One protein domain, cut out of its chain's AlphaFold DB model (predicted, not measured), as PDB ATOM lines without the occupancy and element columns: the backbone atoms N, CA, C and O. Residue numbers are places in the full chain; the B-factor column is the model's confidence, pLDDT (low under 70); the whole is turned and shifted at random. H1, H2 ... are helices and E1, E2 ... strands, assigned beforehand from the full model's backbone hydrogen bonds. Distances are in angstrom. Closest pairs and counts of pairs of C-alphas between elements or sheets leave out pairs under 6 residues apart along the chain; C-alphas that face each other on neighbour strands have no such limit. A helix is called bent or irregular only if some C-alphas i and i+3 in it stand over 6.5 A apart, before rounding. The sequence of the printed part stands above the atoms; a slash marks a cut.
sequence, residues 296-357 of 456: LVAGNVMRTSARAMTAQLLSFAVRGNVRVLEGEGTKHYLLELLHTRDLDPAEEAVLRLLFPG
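This is residues 296 to 357 of the 456 residues of the protein "DUF2207 domain-containing protein" of Cryobacterium sp. TMT2-42-4 (UniProt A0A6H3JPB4). What does the model look like? Helix H2 runs through the middle, from the short helix H1, folded back at one end, to a hairpin of two strands, E1 and E2, at the other; H3 lies near H2 without packing closely on it. What is it made of? The printed part has 62 residues, with three named helices and two named strands in the order H1, H2, E1, E2, H3. The sheet E1 - E2 is antiparallel, and the class is mixed, helices and strands. How compact is it? It is only just compact, close to loose, with a radius of gyration of the C-alphas of 12.5 A and spans of 38 by 26 by 20 A.

How do the strands pair? E1, residues 322 to 326, and E2, residues 333 to 337, form an antiparallel hairpin at 151 degrees. N 323 and O 336 are 2.8 A apart, as are N 334 and O 325, within hydrogen-bond range. What is beside them? H2, residues 305 to 318, has its closest C-alphas to E1 at Phe 316 and Val 322, 5.4 A apart. H2 and E2 are near each other, with 5 pairs of C-alphas within 10 A. Where are the other helices? H1, residues 296 to 301, and H2 touch as a helical hairpin, C-alphas 299 and 305 being closest at 4.6 A. They run opposite ways at a steep tilt of 36 degrees, only just steep. H3, residues 345 to 354, is near H2, with 8 pairs of C-alphas within 10 A, and is apart from E1. How are the helix backbones? Every O i to N i+4 pair is within hydrogen-bond range in H1 and H3, and 8 of 10 are in H2.

Where are the strands? E1 spans 13.2 A and E2 13.1 A from first to last C-alpha; C-alpha 322 is at (-47.510, 26.636, 43.073). How long are the helices? H2 spans 19.6 A, H3 14.3 A and H1 8.8 A; C-alpha 296 is at (-36.221, 39.121, 40.509) and C-alpha 354 at (-37.786, 25.571, 47.169). Is H2 even? It is only just irregular: C-alphas 306 and 309 are 6.6 A apart.

How far does it reach? The two C-alphas farthest apart, of Val 301 and Glu 328, are 38.1 A apart. Is the printed part unbroken? It has no cut, and no link between named elements is long. Where is confidence low? Residues 327 to 332 and 356 to 357 are under 70, against a mean pLDDT of 80.1 for the printed part.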
ATOM      1  N   LEU A 296     -37.534  39.105  39.868       86.88
ATOM      2  CA  LEU A 296     -36.221  39.121  40.509       86.88
ATOM      3  C   LEU A 296     -35.309  40.168  39.854       86.88
ATOM      4  O   LEU A 296     -34.711  40.990  40.550       86.88
ATOM      5  N   VAL A 297     -35.271  40.206  38.518       86.81
ATOM      6  CA  VAL A 297     -34.524  41.209  37.744       86.81
ATOM      7  C   VAL A 297     -35.127  42.598  37.943       86.81
ATOM      8  O   VAL A 297     -34.398  43.540  38.254       86.81
ATOM      9  N   ALA A 298     -36.454  42.729  37.843       86.44
ATOM     10  CA  ALA A 298     -37.143  43.998  38.072       86.44
ATOM     11  C   ALA A 298     -36.899  44.529  39.493       86.44
ATOM     12  O   ALA A 298     -36.616  45.712  39.675       86.44
ATOM     13  N   GLY A 299     -36.941  43.652  40.499       86.56
ATOM     14  CA  GLY A 299     -36.637  43.998  41.883       86.56
ATOM     15  C   GLY A 299     -35.195  44.460  42.080       86.56
ATOM     16  O   GLY A 299     -34.958  45.393  42.842       86.56
ATOM     17  N   ASN A 300     -34.227  43.872  41.373       87.25
ATOM     18  CA  ASN A 300     -32.839  44.326  41.434       87.25
ATOM     19  C   ASN A 300     -32.665  45.718  40.803       87.25
ATOM     20  O   ASN A 300     -32.078  46.609  41.416       87.25
ATOM     21  N   VAL A 301     -33.248  45.938  39.620       88.19
ATOM     22  CA  VAL A 301     -33.212  47.238  38.924       88.19
ATOM     23  C   VAL A 301     -33.870  48.334  39.766       88.19
ATOM     24  O   VAL A 301     -33.315  49.421  39.915       88.19
ATOM     25  N   MET A 302     -35.016  48.032  40.379       88.00
ATOM     26  CA  MET A 302     -35.757  48.972  41.227       88.00
ATOM     27  C   MET A 302     -35.212  49.074  42.658       88.00
ATOM     28  O   MET A 302     -35.763  49.828  43.459       88.00
ATOM     29  N   ARG A 303     -34.147  48.335  43.000       84.75
ATOM     30  CA  ARG A 303     -33.572  48.251  44.356       84.75
ATOM     31  C   ARG A 303     -34.578  47.801  45.432       84.75
ATOM     32  O   ARG A 303     -34.505  48.218  46.584       84.75
ATOM     33  N   THR A 304     -35.510  46.921  45.069       86.56
ATOM     34  CA  THR A 304     -36.562  46.341  45.927       86.56
ATOM     35  C   THR A 304     -36.460  44.813  46.039       86.56
ATOM     36  O   THR A 304     -37.467  44.118  46.201       86.56
ATOM     37  N   SER A 305     -35.240  44.267  46.006       77.38
ATOM     38  CA  SER A 305     -34.962  42.818  46.049       77.38
ATOM     39  C   SER A 305     -35.616  42.090  47.233       77.38
ATOM     40  O   SER A 305     -36.123  40.984  47.064       77.38
ATOM     41  N   ALA A 306     -35.706  42.733  48.403       74.50
ATOM     42  CA  ALA A 306     -36.359  42.169  49.588       74.50
ATOM     43  C   ALA A 306     -37.848  41.832  49.368       74.50
ATOM     44  O   ALA A 306     -38.361  40.888  49.960       74.50
ATOM     45  N   ARG A 307     -38.546  42.580  48.501       84.25
ATOM     46  CA  ARG A 307     -39.956  42.328  48.140       84.25
ATOM     47  C   ARG A 307     -40.096  41.463  46.889       84.25
ATOM     48  O   ARG A 307     -41.166  40.905  46.652       84.25
ATOM     49  N   ALA A 308     -39.027  41.344  46.102       86.44
ATOM     50  CA  ALA A 308     -39.021  40.607  44.846       86.44
ATOM     51  C   ALA A 308     -39.310  39.117  45.054       86.44
ATOM     52  O   ALA A 308     -40.111  38.559  44.317       86.44
ATOM     53  N   MET A 309     -38.745  38.496  46.096       82.19
ATOM     54  CA  MET A 309     -38.995  37.079  46.403       82.19
ATOM     55  C   MET A 309     -40.454  36.810  46.781       82.19
ATOM     56  O   MET A 309     -41.060  35.868  46.278       82.19
ATOM     57  N   THR A 310     -41.059  37.662  47.613       84.06
ATOM     58  CA  THR A 310     -42.481  37.543  47.972       84.06
ATOM     59  C   THR A 310     -43.380  37.725  46.752       84.06
ATOM     60  O   THR A 310     -44.301  36.939  46.537       84.06
ATOM     61  N   ALA A 311     -43.089  38.726  45.915       88.56
ATOM     62  CA  ALA A 311     -43.815  38.951  44.670       88.56
ATOM     63  C   ALA A 311     -43.639  37.781  43.686       88.56
ATOM     64  O   ALA A 311     -44.585  37.415  42.993       88.56
ATOM     65  N   GLN A 312     -42.456  37.164  43.654       88.81
ATOM     66  CA  GLN A 312     -42.157  36.003  42.823       88.81
ATOM     67  C   GLN A 312     -42.946  34.764  43.264       88.81
ATOM     68  O   GLN A 312     -43.559  34.107  42.426       88.81
ATOM     69  N   LEU A 313     -43.006  34.483  44.571       85.06
ATOM     70  CA  LEU A 313     -43.826  33.400  45.129       85.06
ATOM     71  C   LEU A 313     -45.311  33.599  44.817       85.06
ATOM     72  O   LEU A 313     -45.983  32.674  44.362       85.06
ATOM     73  N   LEU A 314     -45.809  34.826  44.980       87.06
ATOM     74  CA  LEU A 314     -47.176  35.171  44.599       87.06
ATOM     75  C   LEU A 314     -47.396  35.003  43.088       87.06
ATOM     76  O   LEU A 314     -48.429  34.494  42.670       87.06
ATOM     77  N   SER A 315     -46.416  35.371  42.261       88.44
ATOM     78  CA  SER A 315     -46.485  35.184  40.810       88.44
ATOM     79  C   SER A 315     -46.505  33.711  40.402       88.44
ATOM     80  O   SER A 315     -47.118  33.401  39.383       88.44
ATOM     81  N   PHE A 316     -45.858  32.812  41.149       89.44
ATOM     82  CA  PHE A 316     -45.990  31.367  40.939       89.44
ATOM     83  C   PHE A 316     -47.381  30.865  41.317       89.44
ATOM     84  O   PHE A 316     -47.924  30.015  40.615       89.44
ATOM     85  N   ALA A 317     -47.986  31.426  42.365       86.25
ATOM     86  CA  ALA A 317     -49.352  31.089  42.747       86.25
ATOM     87  C   ALA A 317     -50.390  31.569  41.723       86.25
ATOM     88  O   ALA A 317     -51.239  30.795  41.291       86.25
ATOM     89  N   VAL A 318     -50.279  32.819  41.262       87.19
ATOM     90  CA  VAL A 318     -51.188  33.398  40.255       87.19
ATOM     91  C   VAL A 318     -51.091  32.668  38.912       87.19
ATOM     92  O   VAL A 318     -52.106  32.483  38.247       87.19
ATOM     93  N   ARG A 319     -49.890  32.229  38.515       86.38
ATOM     94  CA  ARG A 319     -49.678  31.439  37.289       86.38
ATOM     95  C   ARG A 319     -50.040  29.956  37.436       86.38
ATOM     96  O   ARG A 319     -49.965  29.224  36.456       86.38
ATOM     97  N   GLY A 320     -50.424  29.503  38.632       83.38
ATOM     98  CA  GLY A 320     -50.765  28.103  38.890       83.38
ATOM     99  C   GLY A 320     -49.563  27.155  38.952       83.38
ATOM    100  O   GLY A 320     -49.748  25.944  38.941       83.38
ATOM    101  N   ASN A 321     -48.335  27.672  39.043       86.25
ATOM    102  CA  ASN A 321     -47.142  26.848  39.238       86.25
ATOM    103  C   ASN A 321     -47.090  26.264  40.655       86.25
ATOM    104  O   ASN A 321     -46.670  25.124  40.832       86.25
ATOM    105  N   VAL A 322     -47.519  27.033  41.658       85.56
ATOM    106  CA  VAL A 322     -47.510  26.636  43.073       85.56
ATOM    107  C   VAL A 322     -48.891  26.868  43.678       85.56
ATOM    108  O   VAL A 322     -49.504  27.902  43.441       85.56
ATOM    109  N   ARG A 323     -49.382  25.943  44.494       80.50
ATOM    110  CA  ARG A 323     -50.594  26.117  45.298       80.50
ATOM    111  C   ARG A 323     -50.211  26.362  46.751       80.50
ATOM    112  O   ARG A 323     -49.371  25.659  47.300       80.50
ATOM    113  N   VAL A 324     -50.822  27.372  47.365       79.31
ATOM    114  CA  VAL A 324     -50.661  27.648  48.797       79.31
ATOM    115  C   VAL A 324     -51.756  26.895  49.545       79.31
ATOM    116  O   VAL A 324     -52.937  27.108  49.278       79.31
ATOM    117  N   LEU A 325     -51.362  26.013  50.453       77.75
ATOM    118  CA  LEU A 325     -52.244  25.270  51.346       77.75
ATOM    119  C   LEU A 325     -52.101  25.821  52.767       77.75
ATOM    120  O   LEU A 325     -51.012  26.219  53.182       77.75
ATOM    121  N   GLU A 326     -53.194  25.837  53.520       74.88
ATOM    122  CA  GLU A 326     -53.167  26.177  54.943       74.88
ATOM    123  C   GLU A 326     -52.831  24.914  55.749       74.88
ATOM    124  O   GLU A 326     -53.469  23.875  55.583       74.88
ATOM    125  N   GLY A 327     -51.770  24.978  56.551       68.44
ATOM    126  CA  GLY A 327     -51.354  23.897  57.442       68.44
ATOM    127  C   GLY A 327     -52.079  23.961  58.786       68.44
ATOM    128  O   GLY A 327     -52.655  24.985  59.147       68.44
ATOM    129  N   GLU A 328     -52.035  22.877  59.562       58.03
ATOM    130  CA  GLU A 328     -52.630  22.863  60.903       58.03
ATOM    131  C   GLU A 328     -51.884  23.828  61.848       58.03
ATOM    132  O   GLU A 328     -50.738  23.598  62.227       58.03
ATOM    133  N   GLY A 329     -52.545  24.934  62.216       59.28
ATOM    134  CA  GLY A 329     -52.047  25.956  63.146       59.28
ATOM    135  C   GLY A 329     -52.126  27.382  62.584       59.28
ATOM    136  O   GLY A 329     -52.133  27.605  61.376       59.28
ATOM    137  N   THR A 330     -52.187  28.392  63.458       53.69
ATOM    138  CA  THR A 330     -52.269  29.790  63.014       53.69
ATOM    139  C   THR A 330     -50.959  30.218  62.340       53.69
ATOM    140  O   THR A 330     -49.919  30.301  62.986       53.69
ATOM    141  N   LYS A 331     -51.040  30.568  61.045       58.25
ATOM    142  CA  LYS A 331     -49.950  31.098  60.191       58.25
ATOM    143  C   LYS A 331     -48.957  30.075  59.617       58.25
ATOM    144  O   LYS A 331     -47.861  30.469  59.215       58.25
ATOM    145  N   HIS A 332     -49.325  28.799  59.513       65.94
ATOM    146  CA  HIS A 332     -48.536  27.830  58.749       65.94
ATOM    147  C   HIS A 332     -49.093  27.692  57.330       65.94
ATOM    148  O   HIS A 332     -50.229  27.274  57.143       65.94
ATOM    149  N   TYR A 333     -48.287  28.043  56.326       73.69
ATOM    150  CA  TYR A 333     -48.618  27.842  54.916       73.69
ATOM    151  C   TYR A 333     -47.680  26.798  54.326       73.69
ATOM    152  O   TYR A 333     -46.459  26.914  54.446       73.69
ATOM    153  N   LEU A 334     -48.255  25.792  53.684       72.19
ATOM    154  CA  LEU A 334     -47.531  24.812  52.893       72.19
ATOM    155  C   LEU A 334     -47.611  25.222  51.426       72.19
ATOM    156  O   LEU A 334     -48.621  25.754  50.968       72.19
ATOM    157  N   LEU A 335     -46.533  24.994  50.688       77.25
ATOM    158  CA  LEU A 335     -46.511  25.202  49.249       77.25
ATOM    159  C   LEU A 335     -46.502  23.836  48.571       77.25
ATOM    160  O   LEU A 335     -45.729  22.960  48.946       77.25
ATOM    161  N   GLU A 336     -47.352  23.670  47.571       77.00
ATOM    162  CA  GLU A 336     -47.430  22.476  46.739       77.00
ATOM    163  C   GLU A 336     -47.072  22.863  45.304       77.00
ATOM    164  O   GLU A 336     -47.674  23.768  44.724       77.00
ATOM    165  N   LEU A 337     -46.072  22.205  44.724       80.56
ATOM    166  CA  LEU A 337     -45.665  22.442  43.342       80.56
ATOM    167  C   LEU A 337     -46.610  21.692  42.394       80.56
ATOM    168  O   LEU A 337     -46.683  20.468  42.444       80.56
ATOM    169  N   LEU A 338     -47.299  22.419  41.512       80.94
ATOM    170  CA  LEU A 338     -48.223  21.839  40.532       80.94
ATOM    171  C   LEU A 338     -47.520  21.523  39.204       80.94
ATOM    172  O   LEU A 338     -47.625  20.409  38.700       80.94
ATOM    173  N   HIS A 339     -46.791  22.488  38.627       79.50
ATOM    174  CA  HIS A 339     -45.983  22.279  37.418       79.50
ATOM    175  C   HIS A 339     -44.906  23.355  37.220       79.50
ATOM    176  O   HIS A 339     -45.031  24.494  37.671       79.50
ATOM    177  N   THR A 340     -43.880  23.034  36.430       82.38
ATOM    178  CA  THR A 340     -42.749  23.925  36.103       82.38
ATOM    179  C   THR A 340     -42.807  24.526  34.690       82.38
ATOM    180  O   THR A 340     -41.816  25.054  34.196       82.38
ATOM    181  N   ARG A 341     -43.968  24.461  34.023       79.44
ATOM    182  CA  ARG A 341     -44.190  25.076  32.699       79.44
ATOM    183  C   ARG A 341     -44.220  26.612  32.771       79.44
ATOM    184  O   ARG A 341     -44.621  27.161  33.796       79.44
ATOM    185  N   ASP A 342     -43.836  27.263  31.669       81.50
ATOM    186  CA  ASP A 342     -43.840  28.725  31.468       81.50
ATOM    187  C   ASP A 342     -43.012  29.523  32.493       81.50
ATOM    188  O   ASP A 342     -43.419  30.584  32.980       81.50
ATOM    189  N   LEU A 343     -41.828  28.993  32.814       84.00
ATOM    190  CA  LEU A 343     -40.854  29.600  33.718       84.00
ATOM    191  C   LEU A 343     -39.591  30.007  32.969       84.00
ATOM    192  O   LEU A 343     -39.150  29.320  32.048       84.00
ATOM    193  N   ASP A 344     -38.990  31.113  33.394       85.81
ATOM    194  CA  ASP A 344     -37.639  31.455  32.960       85.81
ATOM    195  C   ASP A 344     -36.568  30.682  33.766       85.81
ATOM    196  O   ASP A 344     -36.869  30.129  34.829       85.81
ATOM    197  N   PRO A 345     -35.302  30.640  33.307       84.12
ATOM    198  CA  PRO A 345     -34.256  29.858  33.972       84.12
ATOM    199  C   PRO A 345     -33.984  30.257  35.430       84.12
ATOM    200  O   PRO A 345     -33.614  29.411  36.247       84.12
ATOM    201  N   ALA A 346     -34.153  31.535  35.783       83.50
ATOM    202  CA  ALA A 346     -33.933  32.008  37.148       83.50
ATOM    203  C   ALA A 346     -35.111  31.629  38.058       83.50
ATOM    204  O   ALA A 346     -34.913  31.234  39.205       83.50
ATOM    205  N   GLU A 347     -36.333  31.697  37.538       87.56
ATOM    206  CA  GLU A 347     -37.542  31.220  38.201       87.56
ATOM    207  C   GLU A 347     -37.508  29.706  38.434       87.56
ATOM    208  O   GLU A 347     -37.851  29.240  39.523       87.56
ATOM    209  N   GLU A 348     -37.035  28.944  37.449       85.19
ATOM    210  CA  GLU A 348     -36.845  27.502  37.576       85.19
ATOM    211  C   GLU A 348     -35.811  27.171  38.659       85.19
ATOM    212  O   GLU A 348     -36.057  26.308  39.502       85.19
ATOM    213  N   ALA A 349     -34.685  27.890  38.697       82.25
ATOM    214  CA  ALA A 349     -33.680  27.722  39.744       82.25
ATOM    215  C   ALA A 349     -34.260  27.983  41.146       82.25
ATOM    216  O   ALA A 349     -33.982  27.227  42.077       82.25
ATOM    217  N   VAL A 350     -35.114  29.002  41.295       83.81
ATOM    218  CA  VAL A 350     -35.800  29.281  42.566       83.81
ATOM    219  C   VAL A 350     -36.743  28.142  42.953       83.81
ATOM    220  O   VAL A 350     -36.707  27.701  44.100       83.81
ATOM    221  N   LEU A 351     -37.552  27.617  42.027       83.12
ATOM    222  CA  LEU A 351     -38.428  26.481  42.339       83.12
ATOM    223  C   LEU A 351     -37.643  25.205  42.663       83.12
ATOM    224  O   LEU A 351     -38.044  24.476  43.565       83.12
ATOM    225  N   ARG A 352     -36.510  24.957  41.998       78.00
ATOM    226  CA  ARG A 352     -35.619  23.829  42.320       78.00
ATOM    227  C   ARG A 352     -35.062  23.922  43.742       78.00
ATOM    228  O   ARG A 352     -34.957  22.905  44.417       78.00
ATOM    229  N   LEU A 353     -34.737  25.128  44.206       79.06
ATOM    230  CA  LEU A 353     -34.277  25.356  45.579       79.06
ATOM    231  C   LEU A 353     -35.404  25.219  46.612       79.06
ATOM    232  O   LEU A 353     -35.155  24.750  47.719       79.06
ATOM    233  N   LEU A 354     -36.628  25.632  46.269       77.19
ATOM    234  CA  LEU A 354     -37.786  25.571  47.169       77.19
ATOM    235  C   LEU A 354     -38.400  24.168  47.274       77.19
ATOM    236  O   LEU A 354     -38.944  23.827  48.320       77.19
ATOM    237  N   PHE A 355     -38.295  23.357  46.218       78.06
ATOM    238  CA  PHE A 355     -38.838  21.997  46.148       78.06
ATOM    239  C   PHE A 355     -37.757  20.952  45.804       78.06
ATOM    240  O   PHE A 355     -37.819  20.319  44.744       78.06
ATOM    241  N   PRO A 356     -36.758  20.738  46.678       58.84
ATOM    242  CA  PRO A 356     -35.717  19.740  46.459       58.84
ATOM    243  C   PRO A 356     -36.264  18.331  46.757       58.84
ATOM    244  O   PRO A 356     -36.136  17.840  47.873       58.84
ATOM    245  N   GLY A 357     -36.922  17.673  45.790       60.09
ATOM    246  CA  GLY A 357     -37.414  16.301  46.016       60.09
ATOM    247  C   GLY A 357     -38.479  15.741  45.069       60.09
ATOM    248  O   GLY A 357     -39.366  15.029  45.527       60.09
TER     249      GLY A 357